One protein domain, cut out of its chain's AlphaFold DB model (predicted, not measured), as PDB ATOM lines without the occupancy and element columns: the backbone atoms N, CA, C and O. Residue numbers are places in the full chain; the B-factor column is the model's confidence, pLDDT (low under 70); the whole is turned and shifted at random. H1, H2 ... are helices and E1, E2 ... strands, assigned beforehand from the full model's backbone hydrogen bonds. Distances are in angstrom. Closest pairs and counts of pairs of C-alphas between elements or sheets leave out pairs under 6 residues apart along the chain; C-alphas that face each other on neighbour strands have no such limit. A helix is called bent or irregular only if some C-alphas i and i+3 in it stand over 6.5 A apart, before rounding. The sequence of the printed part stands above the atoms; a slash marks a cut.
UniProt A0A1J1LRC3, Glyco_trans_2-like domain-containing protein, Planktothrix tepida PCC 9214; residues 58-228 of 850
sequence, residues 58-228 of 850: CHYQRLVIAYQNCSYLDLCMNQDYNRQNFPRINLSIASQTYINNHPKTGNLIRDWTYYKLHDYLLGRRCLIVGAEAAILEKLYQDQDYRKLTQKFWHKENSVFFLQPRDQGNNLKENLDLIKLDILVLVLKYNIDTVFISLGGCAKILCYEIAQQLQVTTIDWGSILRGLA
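This is residues 58 to 228 of the 850 residues of the protein "Glyco_trans_2-like domain-containing protein" of Planktothrix tepida PCC 9214 (UniProt A0A1J1LRC3). A sheet of four parallel strands, E4 E3 E5 E6, forms the core of the main body, with H7 and H8 covering one face and H4 over the other at the E4 edge. Beyond the E6 edge is a smaller lobe, made of the short strand pair E1 and E2 with H1 and H2, and it meets the body where H1 packs on H8. The printed part has 171 residues with nine named helices and six named strands, in the order H1 E1 H2 E2 H3 E3 H4 H5 E4 H6 H7 E5 H8 E6 H9, and the class is mixed, helices and strands. The whole is compact, with a radius of gyration of the C-alphas of 16.1 A and spans of 49 by 36 by 28 A.

Begin with E3, residues 125 to 130, an inner strand between E4, residues 158 to 162, and E5, residues 193 to 197. Look for N 128 and O 160, 2.8 A apart, between E3 and E4, and for N 129 and O 195, 2.8 A, between E3 and E5. Beside E5 you find the edge strand E6, residues 216 to 219, with N 194 and O 216 at 2.8 A. H8, residues 200 to 213, is over E6 at a height over the sheet of 8.0 A, and Cys 206 and Thr 217 have their closest C-alphas, 5.0 A apart. On the same face, H7, residues 171 to 189, is over E3 at a height of 9.3 A; it has a kink of 30 degrees near residue 178. H7 and H8 touch, the closest C-alphas being those of Lys 179 and Leu 205, 6.5 A apart, at a steep tilt of 36 degrees, only just past shallow. H4, residues 133 to 141, is on the opposite face over E4, at a height of 8.1 A; the sheet with helices on both faces makes three layers. H4 touches H9, residues 223 to 228, with the C-alphas of Leu 136 and Ala 228 closest at 4.9 A; H9 only grazes the sheet. H5, residues 143 to 148, and H4 touch only at the corner, and only just, with 3 pairs of C-alphas within 8 A. H6, residues 165 to 168, only just touches residues 174 to 178 of H7, with 3 such pairs. H3, residues 108 to 120, is close to H9 but not clearly touching, the C-alphas of Arg 110 and Ile 223 being 6.8 A apart. H1, residues 58 to 69, touches H8 at a steep tilt of 64 degrees, with the C-alphas of Ala 66 and Tyr 207 closest at 5.4 A. E1, residues 72 to 74, and E2, residues 98 to 100, are parallel, with N 73 and O 98 at 2.8 A; H2, residues 80 to 88, lies between them in the chain and touches no helix. E1, H2, E2, then E3, H4, H5, E4, and E5, H8, E6 are strand-helix-strand units, two parallel neighbour strands joined through helices; E4, H6, H7, E5 is a split one, with E3 between its strands. These four crossovers are right-handed. Every O i to N i+4 pair is within hydrogen-bond range in H4, H5 and H9, against 7 of 8 in H1, 3 of 5 in H2, 6 of 9 in H3, 13 of 15 in H7 and 9 of 10 in H8; H6 is too short for such a pair.

Find C-alpha 125 at (-1.911, -20.654, -22.508); from there E3 runs 16.8 A to C-alpha 130. H7 runs 24.2 A, H8 21.1 A, H1 18.7 A and H3 14.6 A. H1 begins at C-alpha 58, (-4.456, -52.736, -28.955), and H9 ends at C-alpha 228, (7.442, -24.673, -38.932). H1, H3 and H7 are irregular, and H2 only just: their C-alphas 58 and 61, 115 and 118, 173 and 176, and 84 and 87 are 7.1, 7.6, 7.9 and 6.7 A apart.

The C-alphas of Asn 90 and Gln 143 are the two farthest apart, at 49.1 A. The printed part has no cut, and no link is long. The mean pLDDT of the printed part is 84.3; look for values under 70 at residues 75 to 90, 103 to 107 and 200.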
ATOM      1  N   CYS A  58      -4.121 -53.032 -30.353       76.62
ATOM      2  CA  CYS A  58      -4.456 -52.736 -28.955       76.62
ATOM      3  C   CYS A  58      -4.978 -51.302 -28.729       76.62
ATOM      4  O   CYS A  58      -5.689 -51.049 -27.761       76.62
ATOM      5  N   HIS A  59      -4.683 -50.363 -29.632       81.50
ATOM      6  CA  HIS A  59      -5.147 -48.976 -29.558       81.50
ATOM      7  C   HIS A  59      -6.504 -48.756 -30.230       81.50
ATOM      8  O   HIS A  59      -7.088 -47.678 -30.113       81.50
ATOM      9  N   TYR A  60      -7.020 -49.763 -30.934       74.81
ATOM     10  CA  TYR A  60      -8.228 -49.646 -31.738       74.81
ATOM     11  C   TYR A  60      -9.439 -49.207 -30.914       74.81
ATOM     12  O   TYR A  60     -10.117 -48.243 -31.267       74.81
ATOM     13  N   GLN A  61      -9.669 -49.857 -29.773       80.94
ATOM     14  CA  GLN A  61     -10.797 -49.527 -28.908       80.94
ATOM     15  C   GLN A  61     -10.716 -48.080 -28.401       80.94
ATOM     16  O   GLN A  61     -11.719 -47.371 -28.394       80.94
ATOM     17  N   ARG A  62      -9.511 -47.605 -28.058       87.38
ATOM     18  CA  ARG A  62      -9.270 -46.213 -27.645       87.38
ATOM     19  C   ARG A  62      -9.604 -45.232 -28.770       87.38
ATOM     20  O   ARG A  62     -10.240 -44.212 -28.526       87.38
ATOM     21  N   LEU A  63      -9.220 -45.557 -30.008       82.50
ATOM     22  CA  LEU A  63      -9.514 -44.738 -31.185       82.50
ATOM     23  C   LEU A  63     -11.019 -44.669 -31.480       82.50
ATOM     24  O   LEU A  63     -11.535 -43.586 -31.744       82.50
ATOM     25  N   VAL A  64     -11.730 -45.799 -31.405       80.75
ATOM     26  CA  VAL A  64     -13.192 -45.846 -31.581       80.75
ATOM     27  C   VAL A  64     -13.889 -45.000 -30.524       80.75
ATOM     28  O   VAL A  64     -14.732 -44.176 -30.871       80.75
ATOM     29  N   ILE A  65     -13.496 -45.140 -29.254       86.00
ATOM     30  CA  ILE A  65     -14.039 -44.330 -28.156       86.00
ATOM     31  C   ILE A  65     -13.809 -42.839 -28.427       86.00
ATOM     32  O   ILE A  65     -14.741 -42.048 -28.279       86.00
ATOM     33  N   ALA A  66     -12.606 -42.458 -28.866       87.50
ATOM     34  CA  ALA A  66     -12.290 -41.072 -29.194       87.50
ATOM     35  C   ALA A  66     -13.179 -40.526 -30.323       87.50
ATOM     36  O   ALA A  66     -13.704 -39.422 -30.203       87.50
ATOM     37  N   TYR A  67     -13.405 -41.298 -31.390       82.62
ATOM     38  CA  TYR A  67     -14.298 -40.898 -32.481       82.62
ATOM     39  C   TYR A  67     -15.759 -40.774 -32.042       82.62
ATOM     40  O   TYR A  67     -16.425 -39.807 -32.403       82.62
ATOM     41  N   GLN A  68     -16.257 -41.731 -31.258       86.19
ATOM     42  CA  GLN A  68     -17.650 -41.757 -30.811       86.19
ATOM     43  C   GLN A  68     -17.988 -40.612 -29.849       86.19
ATOM     44  O   GLN A  68     -19.132 -40.170 -29.821       86.19
ATOM     45  N   ASN A  69     -17.007 -40.121 -29.083       87.25
ATOM     46  CA  ASN A  69     -17.231 -39.179 -27.983       87.25
ATOM     47  C   ASN A  69     -16.550 -37.813 -28.176       87.25
ATOM     48  O   ASN A  69     -16.491 -37.016 -27.238       87.25
ATOM     49  N   CYS A  70     -16.009 -37.522 -29.360       85.44
ATOM     50  CA  CYS A  70     -15.415 -36.218 -29.645       85.44
ATOM     51  C   CYS A  70     -16.477 -35.111 -29.754       85.44
ATOM     52  O   CYS A  70     -17.630 -35.360 -30.097       85.44
ATOM     53  N   SER A  71     -16.085 -33.860 -29.503       85.56
ATOM     54  CA  SER A  71     -16.984 -32.707 -29.668       85.56
ATOM     55  C   SER A  71     -17.185 -32.311 -31.135       85.56
ATOM     56  O   SER A  71     -18.210 -31.729 -31.481       85.56
ATOM     57  N   TYR A  72     -16.212 -32.616 -31.997       86.00
ATOM     58  CA  TYR A  72     -16.226 -32.303 -33.425       86.00
ATOM     59  C   TYR A  72     -15.629 -33.466 -34.223       86.00
ATOM     60  O   TYR A  72     -14.509 -33.896 -33.939       86.00
ATOM     61  N   LEU A  73     -16.349 -33.921 -35.249       80.50
ATOM     62  CA  LEU A  73     -15.934 -34.972 -36.171       80.50
ATOM     63  C   LEU A  73     -16.058 -34.500 -37.624       80.50
ATOM     64  O   LEU A  73     -17.142 -34.128 -38.070       80.50
ATOM     65  N   ASP A  74     -14.967 -34.561 -38.387       75.38
ATOM     66  CA  ASP A  74     -14.972 -34.255 -39.821       75.38
ATOM     67  C   ASP A  74     -14.951 -35.535 -40.665       75.38
ATOM     68  O   ASP A  74     -13.928 -36.218 -40.742       75.38
ATOM     69  N   LEU A  75     -16.077 -35.857 -41.308       68.75
ATOM     70  CA  LEU A  75     -16.218 -37.036 -42.173       68.75
ATOM     71  C   LEU A  75     -15.766 -36.777 -43.621       68.75
ATOM     72  O   LEU A  75     -15.798 -37.682 -44.453       68.75
ATOM     73  N   CYS A  76     -15.348 -35.550 -43.942       62.16
ATOM     74  CA  CYS A  76     -15.016 -35.100 -45.292       62.16
ATOM     75  C   CYS A  76     -13.595 -34.527 -45.416       62.16
ATOM     76  O   CYS A  76     -13.325 -33.803 -46.376       62.16
ATOM     77  N   MET A  77     -12.674 -34.869 -44.504       59.97
ATOM     78  CA  MET A  77     -11.250 -34.546 -44.661       59.97
ATOM     79  C   MET A  77     -10.775 -35.021 -46.036       59.97
ATOM     80  O   MET A  77     -10.942 -36.192 -46.366       59.97
ATOM     81  N   ASN A  78     -10.248 -34.101 -46.843       52.12
ATOM     82  CA  ASN A  78     -10.077 -34.215 -48.294       52.12
ATOM     83  C   ASN A  78      -9.054 -35.299 -48.719       52.12
ATOM     84  O   ASN A  78      -7.968 -34.991 -49.200       52.12
ATOM     85  N   GLN A  79      -9.407 -36.568 -48.519       52.94
ATOM     86  CA  GLN A  79      -8.786 -37.763 -49.075       52.94
ATOM     87  C   GLN A  79      -9.914 -38.703 -49.509       52.94
ATOM     88  O   GLN A  79     -10.748 -39.096 -48.686       52.94
ATOM     89  N   ASP A  80      -9.940 -39.071 -50.792       47.34
ATOM     90  CA  ASP A  80     -10.986 -39.925 -51.377       47.34
ATOM     91  C   ASP A  80     -11.171 -41.243 -50.612       47.34
ATOM     92  O   ASP A  80     -12.288 -41.750 -50.504       47.34
ATOM     93  N   TYR A  81     -10.105 -41.739 -49.983       49.78
ATOM     94  CA  TYR A  81     -10.139 -42.921 -49.133       49.78
ATOM     95  C   TYR A  81     -11.065 -42.780 -47.917       49.78
ATOM     96  O   TYR A  81     -11.932 -43.620 -47.692       49.78
ATOM     97  N   ASN A  82     -10.905 -41.725 -47.114       54.72
ATOM     98  CA  ASN A  82     -11.684 -41.548 -45.886       54.72
ATOM     99  C   ASN A  82     -13.174 -41.438 -46.211       54.72
ATOM    100  O   ASN A  82     -14.000 -42.127 -45.619       54.72
ATOM    101  N   ARG A  83     -13.513 -40.656 -47.234       56.78
ATOM    102  CA  ARG A  83     -14.891 -40.464 -47.694       56.78
ATOM    103  C   ARG A  83     -15.581 -41.762 -48.124       56.78
ATOM    104  O   ARG A  83     -16.782 -41.911 -47.914       56.78
ATOM    105  N   GLN A  84     -14.837 -42.688 -48.728       60.09
ATOM    106  CA  GLN A  84     -15.356 -43.987 -49.169       60.09
ATOM    107  C   GLN A  84     -15.479 -44.998 -48.022       60.09
ATOM    108  O   GLN A  84     -16.340 -45.879 -48.073       60.09
ATOM    109  N   ASN A  85     -14.642 -44.871 -46.990       57.94
ATOM    110  CA  ASN A  85     -14.507 -45.881 -45.946       57.94
ATOM    111  C   ASN A  85     -15.179 -45.511 -44.620       57.94
ATOM    112  O   ASN A  85     -15.703 -46.403 -43.967       57.94
ATOM    113  N   PHE A  86     -15.259 -44.229 -44.244       63.09
ATOM    114  CA  PHE A  86     -15.968 -43.790 -43.032       63.09
ATOM    115  C   PHE A  86     -17.427 -44.265 -42.957       63.09
ATOM    116  O   PHE A  86     -17.821 -44.715 -41.886       63.09
ATOM    117  N   PRO A  87     -18.220 -44.270 -44.049       61.09
ATOM    118  CA  PRO A  87     -19.582 -44.814 -44.019       61.09
ATOM    119  C   PRO A  87     -19.659 -46.320 -43.724       61.09
ATOM    120  O   PRO A  87     -20.718 -46.812 -43.350       61.09
ATOM    121  N   ARG A  88     -18.556 -47.058 -43.912       59.47
ATOM    122  CA  ARG A  88     -18.445 -48.491 -43.588       59.47
ATOM    123  C   ARG A  88     -18.062 -48.718 -42.127       59.47
ATOM    124  O   ARG A  88     -18.171 -49.824 -41.624       59.47
ATOM    125  N   ILE A  89     -17.634 -47.669 -41.426       63.03
ATOM    126  CA  ILE A  89     -17.308 -47.738 -40.009       63.03
ATOM    127  C   ILE A  89     -18.596 -47.532 -39.208       63.03
ATOM    128  O   ILE A  89     -19.148 -46.433 -39.168       63.03
ATOM    129  N   ASN A  90     -19.048 -48.572 -38.512       67.56
ATOM    130  CA  ASN A  90     -20.217 -48.498 -37.638       67.56
ATOM    131  C   ASN A  90     -19.894 -47.763 -36.313       67.56
ATOM    132  O   ASN A  90     -19.669 -48.391 -35.278       67.56
ATOM    133  N   LEU A  91     -19.816 -46.424 -36.338       74.56
ATOM    134  CA  LEU A  91     -19.616 -45.590 -35.143       74.56
ATOM    135  C   LEU A  91     -20.955 -45.218 -34.490       74.56
ATOM    136  O   LEU A  91     -21.808 -44.596 -35.118       74.56
ATOM    137  N   SER A  92     -21.102 -45.498 -33.192       84.75
ATOM    138  CA  SER A  92     -22.174 -44.930 -32.362       84.75
ATOM    139  C   SER A  92     -21.778 -43.528 -31.893       84.75
ATOM    140  O   SER A  92     -21.245 -43.364 -30.800       84.75
ATOM    141  N   ILE A  93     -21.952 -42.527 -32.761       82.44
ATOM    142  CA  ILE A  93     -21.558 -41.139 -32.476       82.44
ATOM    143  C   ILE A  93     -22.499 -40.532 -31.427       82.44
ATOM    144  O   ILE A  93     -23.721 -40.630 -31.546       82.44
ATOM    145  N   ALA A  94     -21.927 -39.892 -30.407       84.12
ATOM    146  CA  ALA A  94     -22.685 -39.237 -29.355       84.12
ATOM    147  C   ALA A  94     -23.524 -38.068 -29.904       84.12
ATOM    148  O   ALA A  94     -23.096 -37.321 -30.781       84.12
ATOM    149  N   SER A  95     -24.726 -37.871 -29.357       83.44
ATOM    150  CA  SER A  95     -25.700 -36.882 -29.855       83.44
ATOM    151  C   SER A  95     -25.202 -35.431 -29.858       83.44
ATOM    152  O   SER A  95     -25.708 -34.603 -30.608       83.44
ATOM    153  N   GLN A  96     -24.230 -35.119 -29.004       83.88
ATOM    154  CA  GLN A  96     -23.635 -33.796 -28.834       83.88
ATOM    155  C   GLN A  96     -22.434 -33.538 -29.756       83.88
ATOM    156  O   GLN A  96     -21.904 -32.428 -29.766       83.88
ATOM    157  N   THR A  97     -21.977 -34.543 -30.505       84.25
ATOM    158  CA  THR A  97     -20.863 -34.397 -31.443       84.25
ATOM    159  C   THR A  97     -21.308 -33.582 -32.651       84.25
ATOM    160  O   THR A  97     -22.245 -33.949 -33.359       84.25
ATOM    161  N   TYR A  98     -20.606 -32.485 -32.935       86.12
ATOM    162  CA  TYR A  98     -20.789 -31.759 -34.184       86.12
ATOM    163  C   TYR A  98     -20.145 -32.539 -35.332       86.12
ATOM    164  O   TYR A  98     -18.956 -32.850 -35.274       86.12
ATOM    165  N   ILE A  99     -20.899 -32.819 -36.394       81.12
ATOM    166  CA  ILE A  99     -20.406 -33.598 -37.536       81.12
ATOM    167  C   ILE A  99     -20.340 -32.715 -38.784       81.12
ATOM    168  O   ILE A  99     -21.352 -32.167 -39.226       81.12
ATOM    169  N   ASN A 100     -19.159 -32.615 -39.394       77.25
ATOM    170  CA  ASN A 100     -18.998 -32.035 -40.722       77.25
ATOM    171  C   ASN A 100     -19.129 -33.119 -41.805       77.25
ATOM    172  O   ASN A 100     -18.277 -33.998 -41.927       77.25
ATOM    173  N   ASN A 101     -20.181 -33.017 -42.621       73.88
ATOM    174  CA  ASN A 101     -20.520 -33.983 -43.674       73.88
ATOM    175  C   ASN A 101     -20.277 -33.464 -45.100       73.88
ATOM    176  O   ASN A 101     -20.659 -34.130 -46.064       73.88
ATOM    177  N   HIS A 102     -19.713 -32.262 -45.264       75.19
ATOM    178  CA  HIS A 102     -19.660 -31.602 -46.565       75.19
ATOM    179  C   HIS A 102     -18.220 -31.534 -47.137       75.19
ATOM    180  O   HIS A 102     -17.322 -30.966 -46.519       75.19
ATOM    181  N   PRO A 103     -17.964 -32.021 -48.367       65.94
ATOM    182  CA  PRO A 103     -16.615 -32.060 -48.956       65.94
ATOM    183  C   PRO A 103     -15.953 -30.688 -49.097       65.94
ATOM    184  O   PRO A 103     -14.753 -30.540 -48.894       65.94
ATOM    185  N   LYS A 104     -16.739 -29.650 -49.420       64.38
ATOM    186  CA  LYS A 104     -16.210 -28.279 -49.567       64.38
ATOM    187  C   LYS A 104     -15.738 -27.662 -48.242       64.38
ATOM    188  O   LYS A 104     -15.016 -26.674 -48.287       64.38
ATOM    189  N   THR A 105     -16.128 -28.215 -47.093       66.56
ATOM    190  CA  THR A 105     -15.754 -27.724 -45.754       66.56
ATOM    191  C   THR A 105     -14.716 -28.613 -45.066       66.56
ATOM    192  O   THR A 105     -14.272 -28.272 -43.976       66.56
ATOM    193  N   GLY A 106     -14.257 -29.704 -45.696       64.44
ATOM    194  CA  GLY A 106     -13.307 -30.681 -45.132       64.44
ATOM    195  C   GLY A 106     -11.880 -30.177 -44.863       64.44
ATOM    196  O   GLY A 106     -10.983 -30.967 -44.588       64.44
ATOM    197  N   ASN A 107     -11.645 -28.867 -44.974       69.00
ATOM    198  CA  ASN A 107     -10.387 -28.203 -44.634       69.00
ATOM    199  C   ASN A 107     -10.567 -27.181 -43.496       69.00
ATOM    200  O   ASN A 107      -9.782 -26.239 -43.377       69.00
ATOM    201  N   LEU A 108     -11.601 -27.341 -42.663       76.38
ATOM    202  CA  LEU A 108     -11.986 -26.348 -41.659       76.38
ATOM    203  C   LEU A 108     -10.841 -25.991 -40.703       76.38
ATOM    204  O   LEU A 108     -10.589 -24.812 -40.494       76.38
ATOM    205  N   ILE A 109     -10.112 -26.978 -40.172       79.38
ATOM    206  CA  ILE A 109      -8.992 -26.735 -39.244       79.38
ATOM    207  C   ILE A 109      -7.870 -25.922 -39.903       79.38
ATOM    208  O   ILE A 109      -7.259 -25.075 -39.253       79.38
ATOM    209  N   ARG A 110      -7.628 -26.112 -41.206       77.69
ATOM    210  CA  ARG A 110      -6.657 -25.314 -41.966       77.69
ATOM    211  C   ARG A 110      -7.109 -23.864 -42.067       77.69
ATOM    212  O   ARG A 110      -6.347 -22.968 -41.718       77.69
ATOM    213  N   ASP A 111      -8.321 -23.641 -42.565       80.00
ATOM    214  CA  ASP A 111      -8.834 -22.289 -42.799       80.00
ATOM    215  C   ASP A 111      -9.008 -21.554 -41.465       80.00
ATOM    216  O   ASP A 111      -8.614 -20.399 -41.328       80.00
ATOM    217  N   TRP A 112      -9.476 -22.257 -40.434       86.50
ATOM    218  CA  TRP A 112      -9.498 -21.765 -39.063       86.50
ATOM    219  C   TRP A 112      -8.095 -21.393 -38.573       86.50
ATOM    220  O   TRP A 112      -7.907 -20.303 -38.041       86.50
ATOM    221  N   THR A 113      -7.084 -22.231 -38.817       85.94
ATOM    222  CA  THR A 113      -5.702 -21.896 -38.443       85.94
ATOM    223  C   THR A 113      -5.229 -20.632 -39.159       85.94
ATOM    224  O   THR A 113      -4.594 -19.774 -38.553       85.94
ATOM    225  N   TYR A 114      -5.568 -20.488 -40.441       85.06
ATOM    226  CA  TYR A 114      -5.134 -19.350 -41.238       85.06
ATOM    227  C   TYR A 114      -5.817 -18.032 -40.851       85.06
ATOM    228  O   TYR A 114      -5.162 -16.993 -40.821       85.06
ATOM    229  N   TYR A 115      -7.118 -18.068 -40.557       86.69
ATOM    230  CA  TYR A 115      -7.934 -16.865 -40.367       86.69
ATOM    231  C   TYR A 115      -8.306 -16.565 -38.913       86.69
ATOM    232  O   TYR A 115      -8.742 -15.450 -38.637       86.69
ATOM    233  N   LYS A 116      -8.215 -17.539 -37.999       90.06
ATOM    234  CA  LYS A 116      -8.762 -17.441 -36.633       90.06
ATOM    235  C   LYS A 116      -7.793 -17.827 -35.520       90.06
ATOM    236  O   LYS A 116      -8.088 -17.505 -34.371       90.06
ATOM    237  N   LEU A 117      -6.651 -18.458 -35.822       91.00
ATOM    238  CA  LEU A 117      -5.686 -18.853 -34.787       91.00
ATOM    239  C   LEU A 117      -5.253 -17.656 -33.932       91.00
ATOM    240  O   LEU A 117      -5.279 -17.751 -32.712       91.00
ATOM    241  N   HIS A 118      -4.899 -16.533 -34.558       92.00
ATOM    242  CA  HIS A 118      -4.403 -15.350 -33.851       92.00
ATOM    243  C   HIS A 118      -5.365 -14.861 -32.766       92.00
ATOM    244  O   HIS A 118      -4.965 -14.747 -31.608       92.00
ATOM    245  N   ASP A 119      -6.631 -14.648 -33.132       91.81
ATOM    246  CA  ASP A 119      -7.676 -14.201 -32.206       91.81
ATOM    247  C   ASP A 119      -7.946 -15.253 -31.128       91.81
ATOM    248  O   ASP A 119      -8.138 -14.926 -29.961       91.81
ATOM    249  N   TYR A 120      -7.933 -16.535 -31.506       91.06
ATOM    250  CA  TYR A 120      -8.172 -17.624 -30.568       91.06
ATOM    251  C   TYR A 120      -7.095 -17.700 -29.479       91.06
ATOM    252  O   TYR A 120      -7.415 -18.012 -28.336       91.06
ATOM    253  N   LEU A 121      -5.834 -17.400 -29.811       91.12
ATOM    254  CA  LEU A 121      -4.716 -17.430 -28.864       91.12
ATOM    255  C   LEU A 121      -4.731 -16.269 -27.851       91.12
ATOM    256  O   LEU A 121      -3.936 -16.293 -26.907       91.12
ATOM    257  N   LEU A 122      -5.591 -15.258 -28.019       90.19
ATOM    258  CA  LEU A 122      -5.676 -14.107 -27.118       90.19
ATOM    259  C   LEU A 122      -6.008 -14.545 -25.683       90.19
ATOM    260  O   LEU A 122      -7.030 -15.181 -25.432       90.19
ATOM    261  N   GLY A 123      -5.135 -14.196 -24.733       87.19
ATOM    262  CA  GLY A 123      -5.308 -14.517 -23.312       87.19
ATOM    263  C   GLY A 123      -5.162 -16.002 -22.958       87.19
ATOM    264  O   GLY A 123      -5.394 -16.367 -21.806       87.19
ATOM    265  N   ARG A 124      -4.770 -16.858 -23.913       90.94
ATOM    266  CA  ARG A 124      -4.652 -18.307 -23.711       90.94
ATOM    267  C   ARG A 124      -3.222 -18.773 -23.486       90.94
ATOM    268  O   ARG A 124      -2.245 -18.209 -23.990       90.94
ATOM    269  N   ARG A 125      -3.124 -19.884 -22.764       94.81
ATOM    270  CA  ARG A 125      -1.911 -20.654 -22.508       94.81
ATOM    271  C   ARG A 125      -2.022 -21.943 -23.305       94.81
ATOM    272  O   ARG A 125      -2.807 -22.827 -22.966       94.81
ATOM    273  N   CYS A 126      -1.271 -22.017 -24.395       95.56
ATOM    274  CA  CYS A 126      -1.419 -23.062 -25.400       95.56
ATOM    275  C   CYS A 126      -0.179 -23.950 -25.460       95.56
ATOM    276  O   CYS A 126       0.935 -23.439 -25.509       95.56
ATOM    277  N   LEU A 127      -0.367 -25.267 -25.511       97.19
ATOM    278  CA  LEU A 127       0.701 -26.234 -25.757       97.19
ATOM    279  C   LEU A 127       0.608 -26.771 -27.181       97.19
ATOM    280  O   LEU A 127      -0.443 -27.256 -27.584       97.19
ATOM    281  N   ILE A 128       1.711 -26.723 -27.918       96.00
ATOM    282  CA  ILE A 128       1.845 -27.308 -29.250       96.00
ATOM    283  C   ILE A 128       2.671 -28.586 -29.136       96.00
ATOM    284  O   ILE A 128       3.838 -28.546 -28.748       96.00
ATOM    285  N   VAL A 129       2.066 -29.716 -29.491       95.06
ATOM    286  CA  VAL A 129       2.675 -31.047 -29.431       95.06
ATOM    287  C   VAL A 129       2.843 -31.595 -30.842       95.06
ATOM    288  O   VAL A 129       1.867 -31.716 -31.580       95.06
ATOM    289  N   GLY A 130       4.059 -31.974 -31.224       90.69
ATOM    290  CA  GLY A 130       4.313 -32.566 -32.540       90.69
ATOM    291  C   GLY A 130       5.794 -32.754 -32.836       90.69
ATOM    292  O   GLY A 130       6.645 -32.203 -32.140       90.69
ATOM    293  N   ALA A 131       6.107 -33.537 -33.870       84.94
ATOM    294  CA  ALA A 131       7.487 -33.856 -34.241       84.94
ATOM    295  C   ALA A 131       8.320 -32.594 -34.530       84.94
ATOM    296  O   ALA A 131       9.478 -32.515 -34.142       84.94
ATOM    297  N   GLU A 132       7.717 -31.565 -35.123       87.50
ATOM    298  CA  GLU A 132       8.375 -30.310 -35.492       87.50
ATOM    299  C   GLU A 132       8.325 -29.249 -34.375       87.50
ATOM    300  O   GLU A 132       8.762 -28.117 -34.580       87.50
ATOM    301  N   ALA A 133       7.807 -29.581 -33.185       92.88
ATOM    302  CA  ALA A 133       7.610 -28.609 -32.109       92.88
ATOM    303  C   ALA A 133       8.929 -28.001 -31.604       92.88
ATOM    304  O   ALA A 133       8.960 -26.808 -31.313       92.88
ATOM    305  N   ALA A 134      10.020 -28.775 -31.551       92.50
ATOM    306  CA  ALA A 134      11.336 -28.257 -31.163       92.50
ATOM    307  C   ALA A 134      11.879 -27.244 -32.187       92.50
ATOM    308  O   ALA A 134      12.387 -26.191 -31.808       92.50
ATOM    309  N   ILE A 135      11.712 -27.520 -33.485       92.38
ATOM    310  CA  ILE A 135      12.099 -26.598 -34.565       92.38
ATOM    311  C   ILE A 135      11.243 -25.332 -34.493       92.38
ATOM    312  O   ILE A 135      11.777 -24.222 -34.499       92.38
ATOM    313  N   LEU A 136       9.921 -25.486 -34.367       92.12
ATOM    314  CA  LEU A 136       9.008 -24.354 -34.257       92.12
ATOM    315  C   LEU A 136       9.294 -23.508 -33.014       92.12
ATOM    316  O   LEU A 136       9.172 -22.294 -33.095       92.12
ATOM    317  N   GLU A 137       9.714 -24.101 -31.897       95.12
ATOM    318  CA  GLU A 137      10.142 -23.349 -30.717       95.12
ATOM    319  C   GLU A 137      11.332 -22.433 -31.043       95.12
ATOM    320  O   GLU A 137      11.311 -21.250 -30.694       95.12
ATOM    321  N   LYS A 138      12.356 -22.941 -31.746       95.50
ATOM    322  CA  LYS A 138      13.527 -22.129 -32.123       95.50
ATOM    323  C   LYS A 138      13.163 -21.037 -33.121       95.50
ATOM    324  O   LYS A 138      13.630 -19.911 -32.974       95.50
ATOM    325  N   LEU A 139      12.287 -21.339 -34.077       93.31
ATOM    326  CA  LEU A 139      11.734 -20.343 -34.995       93.31
ATOM    327  C   LEU A 139      10.903 -19.295 -34.249       93.31
ATOM    328  O   LEU A 139      11.045 -18.105 -34.481       93.31
ATOM    329  N   TYR A 140      10.071 -19.703 -33.295       92.50
ATOM    330  CA  TYR A 140       9.245 -18.798 -32.496       92.50
ATOM    331  C   TYR A 140      10.079 -17.810 -31.667       92.50
ATOM    332  O   TYR A 140       9.611 -16.715 -31.365       92.50
ATOM    333  N   GLN A 141      11.309 -18.172 -31.304       91.94
ATOM    334  CA  GLN A 141      12.257 -17.293 -30.613       91.94
ATOM    335  C   GLN A 141      12.997 -16.335 -31.566       91.94
ATOM    336  O   GLN A 141      13.570 -15.345 -31.112       91.94
ATOM    337  N   ASP A 142      12.978 -16.604 -32.872       92.00
ATOM    338  CA  ASP A 142      13.600 -15.778 -33.904       92.00
ATOM    339  C   ASP A 142      12.727 -14.554 -34.244       92.00
ATOM    340  O   ASP A 142      11.518 -14.655 -34.479       92.00
ATOM    341  N   GLN A 143      13.335 -13.363 -34.255       91.19
ATOM    342  CA  GLN A 143      12.609 -12.104 -34.451       91.19
ATOM    343  C   GLN A 143      12.056 -11.946 -35.872       91.19
ATOM    344  O   GLN A 143      10.938 -11.445 -36.036       91.19
ATOM    345  N   ASP A 144      12.795 -12.397 -36.886       91.06
ATOM    346  CA  ASP A 144      12.372 -12.304 -38.283       91.06
ATOM    347  C   ASP A 144      11.202 -13.250 -38.538       91.06
ATOM    348  O   ASP A 144      10.199 -12.865 -39.148       91.06
ATOM    349  N   TYR A 145      11.272 -14.460 -37.979       92.50
ATOM    350  CA  TYR A 145      10.153 -15.392 -38.007       92.50
ATOM    351  C   TYR A 145       8.928 -14.816 -37.286       92.50
ATOM    352  O   TYR A 145       7.823 -14.840 -37.833       92.50
ATOM    353  N   ARG A 146       9.091 -14.246 -36.082       90.06
ATOM    354  CA  ARG A 146       7.990 -13.622 -35.321       90.06
ATOM    355  C   ARG A 146       7.328 -12.478 -36.078       90.06
ATOM    356  O   ARG A 146       6.103 -12.380 -36.070       90.06
ATOM    357  N   LYS A 147       8.114 -11.646 -36.761       90.81
ATOM    358  CA  LYS A 147       7.604 -10.564 -37.612       90.81
ATOM    359  C   LYS A 147       6.804 -11.120 -38.788       90.81
ATOM    360  O   LYS A 147       5.690 -10.666 -39.043       90.81
ATOM    361  N   LEU A 148       7.333 -12.139 -39.462       89.56
ATOM    362  CA  LEU A 148       6.676 -12.791 -40.594       89.56
ATOM    363  C   LEU A 148       5.370 -13.501 -40.192       89.56
ATOM    364  O   LEU A 148       4.423 -13.575 -40.975       89.56
ATOM    365  N   THR A 149       5.306 -14.008 -38.961       90.69
ATOM    366  CA  THR A 149       4.198 -14.827 -38.450       90.69
ATOM    367  C   THR A 149       3.280 -14.099 -37.467       90.69
ATOM    368  O   THR A 149       2.447 -14.730 -36.816       90.69
ATOM    369  N   GLN A 150       3.337 -12.765 -37.412       90.50
ATOM    370  CA  GLN A 150       2.495 -11.948 -36.524       90.50
ATOM    371  C   GLN A 150       0.985 -12.184 -36.713       90.50
ATOM    372  O   GLN A 150       0.216 -12.093 -35.762       90.50
ATOM    373  N   LYS A 151       0.554 -12.560 -37.926       90.12
ATOM    374  CA  LYS A 151      -0.848 -12.898 -38.231       90.12
ATOM    375  C   LYS A 151      -1.326 -14.217 -37.617       90.12
ATOM    376  O   LYS A 151      -2.506 -14.516 -37.705       90.12
ATOM    377  N   PHE A 152      -0.418 -15.021 -37.065       90.25
ATOM    378  CA  PHE A 152      -0.720 -16.294 -36.405       90.25
ATOM    379  C   PHE A 152      -0.546 -16.194 -34.895       90.25
ATOM    380  O   PHE A 152      -1.315 -16.791 -34.149       90.25
ATOM    381  N   TRP A 153       0.448 -15.430 -34.441       90.19
ATOM    382  CA  TRP A 153       0.794 -15.343 -33.031       90.19
ATOM    383  C   TRP A 153       0.436 -13.982 -32.444       90.19
ATOM    384  O   TRP A 153       0.940 -12.952 -32.890       90.19
ATOM    385  N   HIS A 154      -0.392 -13.984 -31.402       84.75
ATOM    386  CA  HIS A 154      -0.685 -12.776 -30.638       84.75
ATOM    387  C   HIS A 154       0.561 -12.306 -29.851       84.75
ATOM    388  O   HIS A 154       1.503 -13.070 -29.638       84.75
ATOM    389  N   LYS A 155       0.608 -11.038 -29.424       78.06
ATOM    390  CA  LYS A 155       1.719 -10.523 -28.591       78.06
ATOM    391  C   LYS A 155       1.617 -10.961 -27.128       78.06
ATOM    392  O   LYS A 155       2.631 -11.094 -26.458       78.06
ATOM    393  N   GLU A 156       0.395 -11.192 -26.663       77.12
ATOM    394  CA  GLU A 156       0.067 -11.519 -25.266       77.12
ATOM    395  C   GLU A 156      -0.173 -13.022 -25.027       77.12
ATOM    396  O   GLU A 156      -0.670 -13.413 -23.973       77.12
ATOM    397  N   ASN A 157       0.133 -13.886 -25.999       79.06
ATOM    398  CA  ASN A 157      -0.073 -15.326 -25.847       79.06
ATOM    399  C   ASN A 157       1.093 -16.005 -25.106       79.06
ATOM    400  O   ASN A 157       2.257 -15.628 -25.233       79.06
ATOM    401  N   SER A 158       0.781 -17.056 -24.344       87.50
ATOM    402  CA  SER A 158       1.785 -17.952 -23.753       87.50
ATOM    403  C   SER A 158       1.767 -19.278 -24.509       87.50
ATOM    404  O   SER A 158       0.906 -20.120 -24.256       87.50
ATOM    405  N   VAL A 159       2.687 -19.448 -25.458       92.75
ATOM    406  CA  VAL A 159       2.800 -20.673 -26.263       92.75
ATOM    407  C   VAL A 159       3.950 -21.527 -25.740       92.75
ATOM    408  O   VAL A 159       5.070 -21.049 -25.581       92.75
ATOM    409  N   PHE A 160       3.652 -22.794 -25.486       96.06
ATOM    410  CA  PHE A 160       4.582 -23.823 -25.047       96.06
ATOM    411  C   PHE A 160       4.711 -24.878 -26.140       96.06
ATOM    412  O   PHE A 160       3.772 -25.109 -26.904       96.06
ATOM    413  N   PHE A 161       5.852 -25.553 -26.185       96.19
ATOM    414  CA  PHE A 161       6.150 -26.554 -27.200       96.19
ATOM    415  C   PHE A 161       6.562 -27.861 -26.526       96.19
ATOM    416  O   PHE A 161       7.302 -27.855 -25.543       96.19
ATOM    417  N   LEU A 162       6.074 -28.982 -27.050       96.00
ATOM    418  CA  LEU A 162       6.491 -30.319 -26.651       96.00
ATOM    419  C   LEU A 162       6.784 -31.139 -27.902       96.00
ATOM    420  O   LEU A 162       5.878 -31.519 -28.647       96.00
ATOM    421  N   GLN A 163       8.058 -31.459 -28.101       93.25
ATOM    422  CA  GLN A 163       8.416 -32.515 -29.031       93.25
ATOM    423  C   GLN A 163       8.175 -33.871 -28.348       93.25
ATOM    424  O   GLN A 163       8.670 -34.086 -27.240       93.25
ATOM    425  N   PRO A 164       7.388 -34.775 -28.955       89.44
ATOM    426  CA  PRO A 164       7.131 -36.096 -28.395       89.44
ATOM    427  C   PRO A 164       8.419 -36.925 -28.338       89.44
ATOM    428  O   PRO A 164       9.358 -36.711 -29.111       89.44
ATOM    429  N   ARG A 165       8.420 -37.937 -27.467       86.12
ATOM    430  CA  ARG A 165       9.492 -38.939 -27.394       86.12
ATOM    431  C   ARG A 165       9.769 -39.551 -28.765       86.12
ATOM    432  O   ARG A 165       8.848 -39.758 -29.557       86.12
ATOM    433  N   ASP A 166      11.049 -39.806 -29.032       81.12
ATOM    434  CA  ASP A 166      11.542 -40.341 -30.309       81.12
ATOM    435  C   ASP A 166      11.106 -39.514 -31.542       81.12
ATOM    436  O   ASP A 166      10.944 -40.016 -32.654       81.12
ATOM    437  N   GLN A 167      10.831 -38.220 -31.335       79.19
ATOM    438  CA  GLN A 167      10.297 -37.305 -32.351       79.19
ATOM    439  C   GLN A 167       9.011 -37.829 -33.022       79.19
ATOM    440  O   GLN A 167       8.691 -37.462 -34.149       79.19
ATOM    441  N   GLY A 168       8.270 -38.702 -32.330       78.62
ATOM    442  CA  GLY A 168       7.066 -39.348 -32.847       78.62
ATOM    443  C   GLY A 168       7.316 -40.581 -33.724       78.62
ATOM    444  O   GLY A 168       6.365 -41.071 -34.320       78.62
ATOM    445  N   ASN A 169       8.540 -41.122 -33.795       70.81
ATOM    446  CA  ASN A 169       8.870 -42.297 -34.619       70.81
ATOM    447  C   ASN A 169       8.645 -43.648 -33.922       70.81
ATOM    448  O   ASN A 169       9.082 -44.669 -34.420       70.81
ATOM    449  N   ASN A 170       7.909 -43.709 -32.815       78.00
ATOM    450  CA  ASN A 170       7.473 -44.985 -32.239       78.00
ATOM    451  C   ASN A 170       6.235 -44.776 -31.361       78.00
ATOM    452  O   ASN A 170       6.235 -45.039 -30.154       78.00
ATOM    453  N   LEU A 171       5.191 -44.186 -31.957       78.19
ATOM    454  CA  LEU A 171       3.997 -43.756 -31.220       78.19
ATOM    455  C   LEU A 171       3.298 -44.915 -30.509       78.19
ATOM    456  O   LEU A 171       2.862 -44.733 -29.381       78.19
ATOM    457  N   LYS A 172       3.259 -46.105 -31.113       77.81
ATOM    458  CA  LYS A 172       2.642 -47.303 -30.527       77.81
ATOM    459  C   LYS A 172       3.219 -47.690 -29.159       77.81
ATOM    460  O   LYS A 172       2.473 -48.122 -28.294       77.81
ATOM    461  N   GLU A 173       4.522 -47.512 -28.953       83.06
ATOM    462  CA  GLU A 173       5.201 -47.861 -27.697       83.06
ATOM    463  C   GLU A 173       5.247 -46.673 -26.727       83.06
ATOM    464  O   GLU A 173       5.332 -46.857 -25.515       83.06
ATOM    465  N   ASN A 174       5.156 -45.447 -27.249       87.69
ATOM    466  CA  ASN A 174       5.298 -44.222 -26.464       87.69
ATOM    467  C   ASN A 174       3.981 -43.490 -26.180       87.69
ATOM    468  O   ASN A 174       4.022 -42.470 -25.498       87.69
ATOM    469  N   LEU A 175       2.828 -43.959 -26.667       89.00
ATOM    470  CA  LEU A 175       1.567 -43.207 -26.619       89.00
ATOM    471  C   LEU A 175       1.210 -42.739 -25.202       89.00
ATOM    472  O   LEU A 175       0.940 -41.557 -24.980       89.00
ATOM    473  N   ASP A 176       1.273 -43.649 -24.231       91.38
ATOM    474  CA  ASP A 176       0.934 -43.344 -22.839       91.38
ATOM    475  C   ASP A 176       2.016 -42.505 -22.146       91.38
ATOM    476  O   ASP A 176       1.703 -41.656 -21.313       91.38
ATOM    477  N   LEU A 177       3.285 -42.668 -22.530       93.25
ATOM    478  CA  LEU A 177       4.376 -41.828 -22.031       93.25
ATOM    479  C   LEU A 177       4.258 -40.390 -22.552       93.25
ATOM    480  O   LEU A 177       4.408 -39.447 -21.783       93.25
ATOM    481  N   ILE A 178       3.918 -40.215 -23.831       93.19
ATOM    482  CA  ILE A 178       3.650 -38.906 -24.438       93.19
ATOM    483  C   ILE A 178       2.443 -38.255 -23.762       93.19
ATOM    484  O   ILE A 178       2.486 -37.068 -23.445       93.19
ATOM    485  N   LYS A 179       1.378 -39.022 -23.483       95.19
ATOM    486  CA  LYS A 179       0.242 -38.532 -22.694       95.19
ATOM    487  C   LYS A 179       0.708 -38.010 -21.336       95.19
ATOM    488  O   LYS A 179       0.350 -36.893 -20.975       95.19
ATOM    489  N   LEU A 180       1.514 -38.778 -20.601       95.00
ATOM    490  CA  LEU A 180       2.055 -38.355 -19.306       95.00
ATOM    491  C   LEU A 180       2.880 -37.067 -19.418       95.00
ATOM    492  O   LEU A 180       2.681 -36.160 -18.611       95.00
ATOM    493  N   ASP A 181       3.737 -36.952 -20.433       95.62
ATOM    494  CA  ASP A 181       4.528 -35.742 -20.677       95.62
ATOM    495  C   ASP A 181       3.614 -34.520 -20.899       95.62
ATOM    496  O   ASP A 181       3.834 -33.461 -20.304       95.62
ATOM    497  N   ILE A 182       2.532 -34.672 -21.677       96.25
ATOM    498  CA  ILE A 182       1.535 -33.610 -21.882       96.25
ATOM    499  C   ILE A 182       0.847 -33.244 -20.563       96.25
ATOM    500  O   ILE A 182       0.779 -32.064 -20.227       96.25
ATOM    501  N   LEU A 183       0.363 -34.228 -19.798       94.88
ATOM    502  CA  LEU A 183      -0.334 -33.988 -18.527       94.88
ATOM    503  C   LEU A 183       0.543 -33.200 -17.543       94.88
ATOM    504  O   LEU A 183       0.070 -32.251 -16.915       94.88
ATOM    505  N   VAL A 184       1.827 -33.559 -17.439       95.06
ATOM    506  CA  VAL A 184       2.794 -32.863 -16.579       95.06
ATOM    507  C   VAL A 184       2.930 -31.402 -16.989       95.06
ATOM    508  O   VAL A 184       2.876 -30.527 -16.125       95.06
ATOM    509  N   LEU A 185       3.084 -31.112 -18.285       95.50
ATOM    510  CA  LEU A 185       3.200 -29.732 -18.755       95.50
ATOM    511  C   LEU A 185       1.904 -28.955 -18.545       95.50
ATOM    512  O   LEU A 185       1.965 -27.818 -18.080       95.50
ATOM    513  N   VAL A 186       0.751 -29.564 -18.836       95.56
ATOM    514  CA  VAL A 186      -0.550 -28.907 -18.683       95.56
ATOM    515  C   VAL A 186      -0.766 -28.457 -17.245       95.56
ATOM    516  O   VAL A 186      -1.100 -27.295 -17.018       95.56
ATOM    517  N   LEU A 187      -0.488 -29.335 -16.279       94.06
ATOM    518  CA  LEU A 187      -0.588 -29.017 -14.856       94.06
ATOM    519  C   LEU A 187       0.481 -28.014 -14.410       94.06
ATOM    520  O   LEU A 187       0.175 -27.057 -13.706       94.06
ATOM    521  N   LYS A 188       1.738 -28.198 -14.831       95.31
ATOM    522  CA  LYS A 188       2.857 -27.328 -14.435       95.31
ATOM    523  C   LYS A 188       2.674 -25.892 -14.916       95.31
ATOM    524  O   LYS A 188       3.038 -24.954 -14.211       95.31
ATOM    525  N   TYR A 189       2.163 -25.725 -16.131       94.44
ATOM    526  CA  TYR A 189       2.063 -24.430 -16.789       94.44
ATOM    527  C   TYR A 189       0.630 -23.912 -16.885       94.44
ATOM    528  O   TYR A 189       0.447 -22.897 -17.549       94.44
ATOM    529  N   ASN A 190      -0.362 -24.524 -16.230       94.38
ATOM    530  CA  ASN A 190      -1.773 -24.115 -16.295       94.38
ATOM    531  C   ASN A 190      -2.243 -23.888 -17.745       94.38
ATOM    532  O   ASN A 190      -2.707 -22.804 -18.093       94.38
ATOM    533  N   ILE A 191      -2.009 -24.868 -18.618       96.38
ATOM    534  CA  ILE A 191      -2.381 -24.793 -20.039       96.38
ATOM    535  C   ILE A 191      -3.889 -25.020 -20.171       96.38
ATOM    536  O   ILE A 191      -4.410 -25.980 -19.613       96.38
ATOM    537  N   ASP A 192      -4.578 -24.173 -20.939       95.06
ATOM    538  CA  ASP A 192      -6.019 -24.317 -21.205       95.06
ATOM    539  C   ASP A 192      -6.322 -24.970 -22.562       95.06
ATOM    540  O   ASP A 192      -7.398 -25.545 -22.742       95.06
ATOM    541  N   THR A 193      -5.373 -24.911 -23.504       95.94
ATOM    542  CA  THR A 193      -5.526 -25.497 -24.841       95.94
ATOM    543  C   THR A 193      -4.291 -26.299 -25.268       95.94
ATOM    544  O   THR A 193      -3.167 -25.810 -25.184       95.94
ATOM    545  N   VAL A 194      -4.485 -27.507 -25.800       97.19
ATOM    546  CA  VAL A 194      -3.423 -28.366 -26.351       97.19
ATOM    547  C   VAL A 194      -3.687 -28.665 -27.829       97.19
ATOM    548  O   VAL A 194      -4.681 -29.299 -28.174       97.19
ATOM    549  N   PHE A 195      -2.776 -28.258 -28.707       95.31
ATOM    550  CA  PHE A 195      -2.759 -28.619 -30.124       95.31
ATOM    551  C   PHE A 195      -1.860 -29.840 -30.329       95.31
ATOM    552  O   PHE A 195      -0.697 -29.811 -29.927       95.31
ATOM    553  N   ILE A 196      -2.364 -30.905 -30.958       93.12
ATOM    554  CA  ILE A 196      -1.637 -32.173 -31.129       93.12
ATOM    555  C   ILE A 196      -1.515 -32.524 -32.615       93.12
ATOM    556  O   ILE A 196      -2.513 -32.681 -33.307       93.12
ATOM    557  N   SER A 197      -0.282 -32.692 -33.092       88.56
ATOM    558  CA  SER A 197       0.095 -33.023 -34.473       88.56
ATOM    559  C   SER A 197       0.851 -34.362 -34.505       88.56
ATOM    560  O   SER A 197       2.068 -34.393 -34.683       88.56
ATOM    561  N   LEU A 198       0.139 -35.478 -34.276       83.12
ATOM    562  CA  LEU A 198       0.710 -36.838 -34.130       83.12
ATOM    563  C   LEU A 198      -0.052 -37.922 -34.921       83.12
ATOM    564  O   LEU A 198      -0.187 -39.062 -34.475       83.12
ATOM    565  N   GLY A 199      -0.591 -37.572 -36.091       75.62
ATOM    566  CA  GLY A 199      -1.275 -38.529 -36.968       75.62
ATOM    567  C   GLY A 199      -2.475 -39.217 -36.300       75.62
ATOM    568  O   GLY A 199      -3.249 -38.582 -35.584       75.62
ATOM    569  N   GLY A 200      -2.643 -40.527 -36.521       69.25
ATOM    570  CA  GLY A 200      -3.769 -41.300 -35.972       69.25
ATOM    571  C   GLY A 200      -3.861 -41.276 -34.440       69.25
ATOM    572  O   GLY A 200      -4.958 -41.342 -33.885       69.25
ATOM    573  N   CYS A 201      -2.729 -41.100 -33.754       79.12
ATOM    574  CA  CYS A 201      -2.646 -41.058 -32.294       79.12
ATOM    575  C   CYS A 201      -3.219 -39.772 -31.687       79.12
ATOM    576  O   CYS A 201      -3.668 -39.788 -30.540       79.12
ATOM    577  N   ALA A 202      -3.228 -38.667 -32.443       86.50
ATOM    578  CA  ALA A 202      -3.689 -37.370 -31.948       86.50
ATOM    579  C   ALA A 202      -5.130 -37.443 -31.427       86.50
ATOM    580  O   ALA A 202      -5.432 -36.888 -30.378       86.50
ATOM    581  N   LYS A 203      -5.991 -38.221 -32.091       86.06
ATOM    582  CA  LYS A 203      -7.406 -38.391 -31.728       86.06
ATOM    583  C   LYS A 203      -7.582 -39.027 -30.354       86.06
ATOM    584  O   LYS A 203      -8.363 -38.528 -29.547       86.06
ATOM    585  N   ILE A 204      -6.817 -40.087 -30.084       88.81
ATOM    586  CA  ILE A 204      -6.810 -40.774 -28.787       88.81
ATOM    587  C   ILE A 204      -6.353 -39.805 -27.696       88.81
ATOM    588  O   ILE A 204      -7.042 -39.628 -26.694       88.81
ATOM    589  N   LEU A 205      -5.212 -39.142 -27.915       93.19
ATOM    590  CA  LEU A 205      -4.629 -38.233 -26.931       93.19
ATOM    591  C   LEU A 205      -5.535 -37.034 -26.649       93.19
ATOM    592  O   LEU A 205      -5.746 -36.715 -25.483       93.19
ATOM    593  N   CYS A 206      -6.101 -36.407 -27.683       93.56
ATOM    594  CA  CYS A 206      -7.051 -35.309 -27.528       93.56
ATOM    595  C   CYS A 206      -8.209 -35.720 -26.615       93.56
ATOM    596  O   CYS A 206      -8.429 -35.094 -25.580       93.56
ATOM    597  N   TYR A 207      -8.896 -36.816 -26.947       92.50
ATOM    598  CA  TYR A 207     -10.026 -37.285 -26.151       92.50
ATOM    599  C   TYR A 207      -9.632 -37.575 -24.697       92.50
ATOM    600  O   TYR A 207     -10.244 -37.053 -23.767       92.50
ATOM    601  N   GLU A 208      -8.589 -38.376 -24.480       94.38
ATOM    602  CA  GLU A 208      -8.215 -38.804 -23.134       94.38
ATOM    603  C   GLU A 208      -7.717 -37.655 -22.249       94.38
ATOM    604  O   GLU A 208      -8.013 -37.627 -21.055       94.38
ATOM    605  N   ILE A 209      -6.971 -36.703 -22.816       95.25
ATOM    606  CA  ILE A 209      -6.472 -35.533 -22.081       95.25
ATOM    607  C   ILE A 209      -7.624 -34.581 -21.755       95.25
ATOM    608  O   ILE A 209      -7.706 -34.105 -20.622       95.25
ATOM    609  N   ALA A 210      -8.536 -34.341 -22.704       92.62
ATOM    610  CA  ALA A 210      -9.713 -33.510 -22.473       92.62
ATOM    611  C   ALA A 210     -10.586 -34.076 -21.342       92.62
ATOM    612  O   ALA A 210     -10.984 -33.335 -20.449       92.62
ATOM    613  N   GLN A 211     -10.816 -35.394 -21.318       90.62
ATOM    614  CA  GLN A 211     -11.571 -36.041 -20.241       90.62
ATOM    615  C   GLN A 211     -10.864 -35.934 -18.884       90.62
ATOM    616  O   GLN A 211     -11.501 -35.647 -17.870       90.62
ATOM    617  N   GLN A 212      -9.546 -36.143 -18.858       92.56
ATOM    618  CA  GLN A 212      -8.784 -36.198 -17.614       92.56
ATOM    619  C   GLN A 212      -8.543 -34.819 -16.984       92.56
ATOM    620  O   GLN A 212      -8.547 -34.711 -15.760       92.56
ATOM    621  N   LEU A 213      -8.305 -33.782 -17.791       89.38
ATOM    622  CA  LEU A 213      -7.912 -32.451 -17.307       89.38
ATOM    623  C   LEU A 213      -8.936 -31.348 -17.583       89.38
ATOM    624  O   LEU A 213      -8.735 -30.232 -17.115       89.38
ATOM    625  N   GLN A 214     -10.013 -31.633 -18.321       89.38
ATOM    626  CA  GLN A 214     -11.035 -30.645 -18.695       89.38
ATOM    627  C   GLN A 214     -10.451 -29.437 -19.454       89.38
ATOM    628  O   GLN A 214     -10.907 -28.305 -19.311       89.38
ATOM    629  N   VAL A 215      -9.425 -29.686 -20.275       94.06
ATOM    630  CA  VAL A 215      -8.790 -28.694 -21.159       94.06
ATOM    631  C   VAL A 215      -9.257 -28.870 -22.599       94.06
ATOM    632  O   VAL A 215      -9.681 -29.954 -23.003       94.06
ATOM    633  N   THR A 216      -9.142 -27.815 -23.404       95.12
ATOM    634  CA  THR A 216      -9.448 -27.912 -24.835       95.12
ATOM    635  C   THR A 216      -8.309 -28.628 -25.550       95.12
ATOM    636  O   THR A 216      -7.153 -28.237 -25.426       95.12
ATOM    637  N   THR A 217      -8.610 -29.657 -26.333       95.00
ATOM    638  CA  THR A 217      -7.606 -30.352 -27.151       95.00
ATOM    639  C   THR A 217      -8.010 -30.340 -28.616       95.00
ATOM    640  O   THR A 217      -9.162 -30.635 -28.930       95.00
ATOM    641  N   ILE A 218      -7.071 -30.042 -29.508       91.56
ATOM    642  CA  ILE A 218      -7.314 -29.914 -30.946       91.56
ATOM    643  C   ILE A 218      -6.355 -30.846 -31.687       91.56
ATOM    644  O   ILE A 218      -5.138 -30.683 -31.589       91.56
ATOM    645  N   ASP A 219      -6.902 -31.797 -32.449       88.06
ATOM    646  CA  ASP A 219      -6.125 -32.530 -33.453       88.06
ATOM    647  C   ASP A 219      -5.786 -31.548 -34.574       88.06
ATOM    648  O   ASP A 219      -6.656 -31.086 -35.317       88.06
ATOM    649  N   TRP A 220      -4.513 -31.176 -34.640       84.25
ATOM    650  CA  TRP A 220      -4.026 -30.144 -35.540       84.25
ATOM    651  C   TRP A 220      -3.459 -30.723 -36.839       84.25
ATOM    652  O   TRP A 220      -3.041 -29.968 -37.712       84.25
ATOM    653  N   GLY A 221      -3.480 -32.050 -37.020       78.00
ATOM    654  CA  GLY A 221      -3.029 -32.709 -38.248       78.00
ATOM    655  C   GLY A 221      -1.618 -32.286 -38.672       78.00
ATOM    656  O   GLY A 221      -0.775 -31.990 -37.839       78.00
ATOM    657  N   SER A 222      -1.351 -32.217 -39.979       74.25
ATOM    658  CA  SER A 222      -0.057 -31.774 -40.529       74.25
ATOM    659  C   SER A 222       0.145 -30.249 -40.530       74.25
ATOM    660  O   SER A 222       1.130 -29.762 -41.086       74.25
ATOM    661  N   ILE A 223      -0.760 -29.474 -39.919       80.50
ATOM    662  CA  ILE A 223      -0.731 -28.003 -39.938       80.50
ATOM    663  C   ILE A 223       0.539 -27.441 -39.292       80.50
ATOM    664  O   ILE A 223       1.069 -26.427 -39.755       80.50
ATOM    665  N   LEU A 224       1.072 -28.131 -38.281       85.12
ATOM    666  CA  LEU A 224       2.306 -27.744 -37.599       85.12
ATOM    667  C   LEU A 224       3.477 -27.549 -38.576       85.12
ATOM    668  O   LEU A 224       4.215 -26.573 -38.459       85.12
ATOM    669  N   ARG A 225       3.600 -28.421 -39.585       81.88
ATOM    670  CA  ARG A 225       4.640 -28.332 -40.625       81.88
ATOM    671  C   ARG A 225       4.524 -27.066 -41.464       81.88
ATOM    672  O   ARG A 225       5.538 -26.478 -41.828       81.88
ATOM    673  N   GLY A 226       3.294 -26.621 -41.722       81.69
ATOM    674  CA  GLY A 226       3.013 -25.390 -42.456       81.69
ATOM    675  C   GLY A 226       3.485 -24.129 -41.734       81.69
ATOM    676  O   GLY A 226       3.898 -23.173 -42.395       81.69
ATOM    677  N   LEU A 227       3.453 -24.136 -40.396       86.50
ATOM    678  CA  LEU A 227       3.996 -23.070 -39.548       86.50
ATOM    679  C   LEU A 227       5.513 -23.202 -39.382       86.50
ATOM    680  O   LEU A 227       6.229 -22.229 -39.577       86.50
ATOM    681  N   ALA A 228       6.011 -24.408 -39.099       86.75
ATOM    682  CA  ALA A 228       7.442 -24.673 -38.932       86.75
ATOM    683  C   ALA A 228       8.249 -24.581 -40.242       86.75
ATOM    684  O   ALA A 228       9.472 -24.652 -40.207       86.75
TER     685      ALA A 228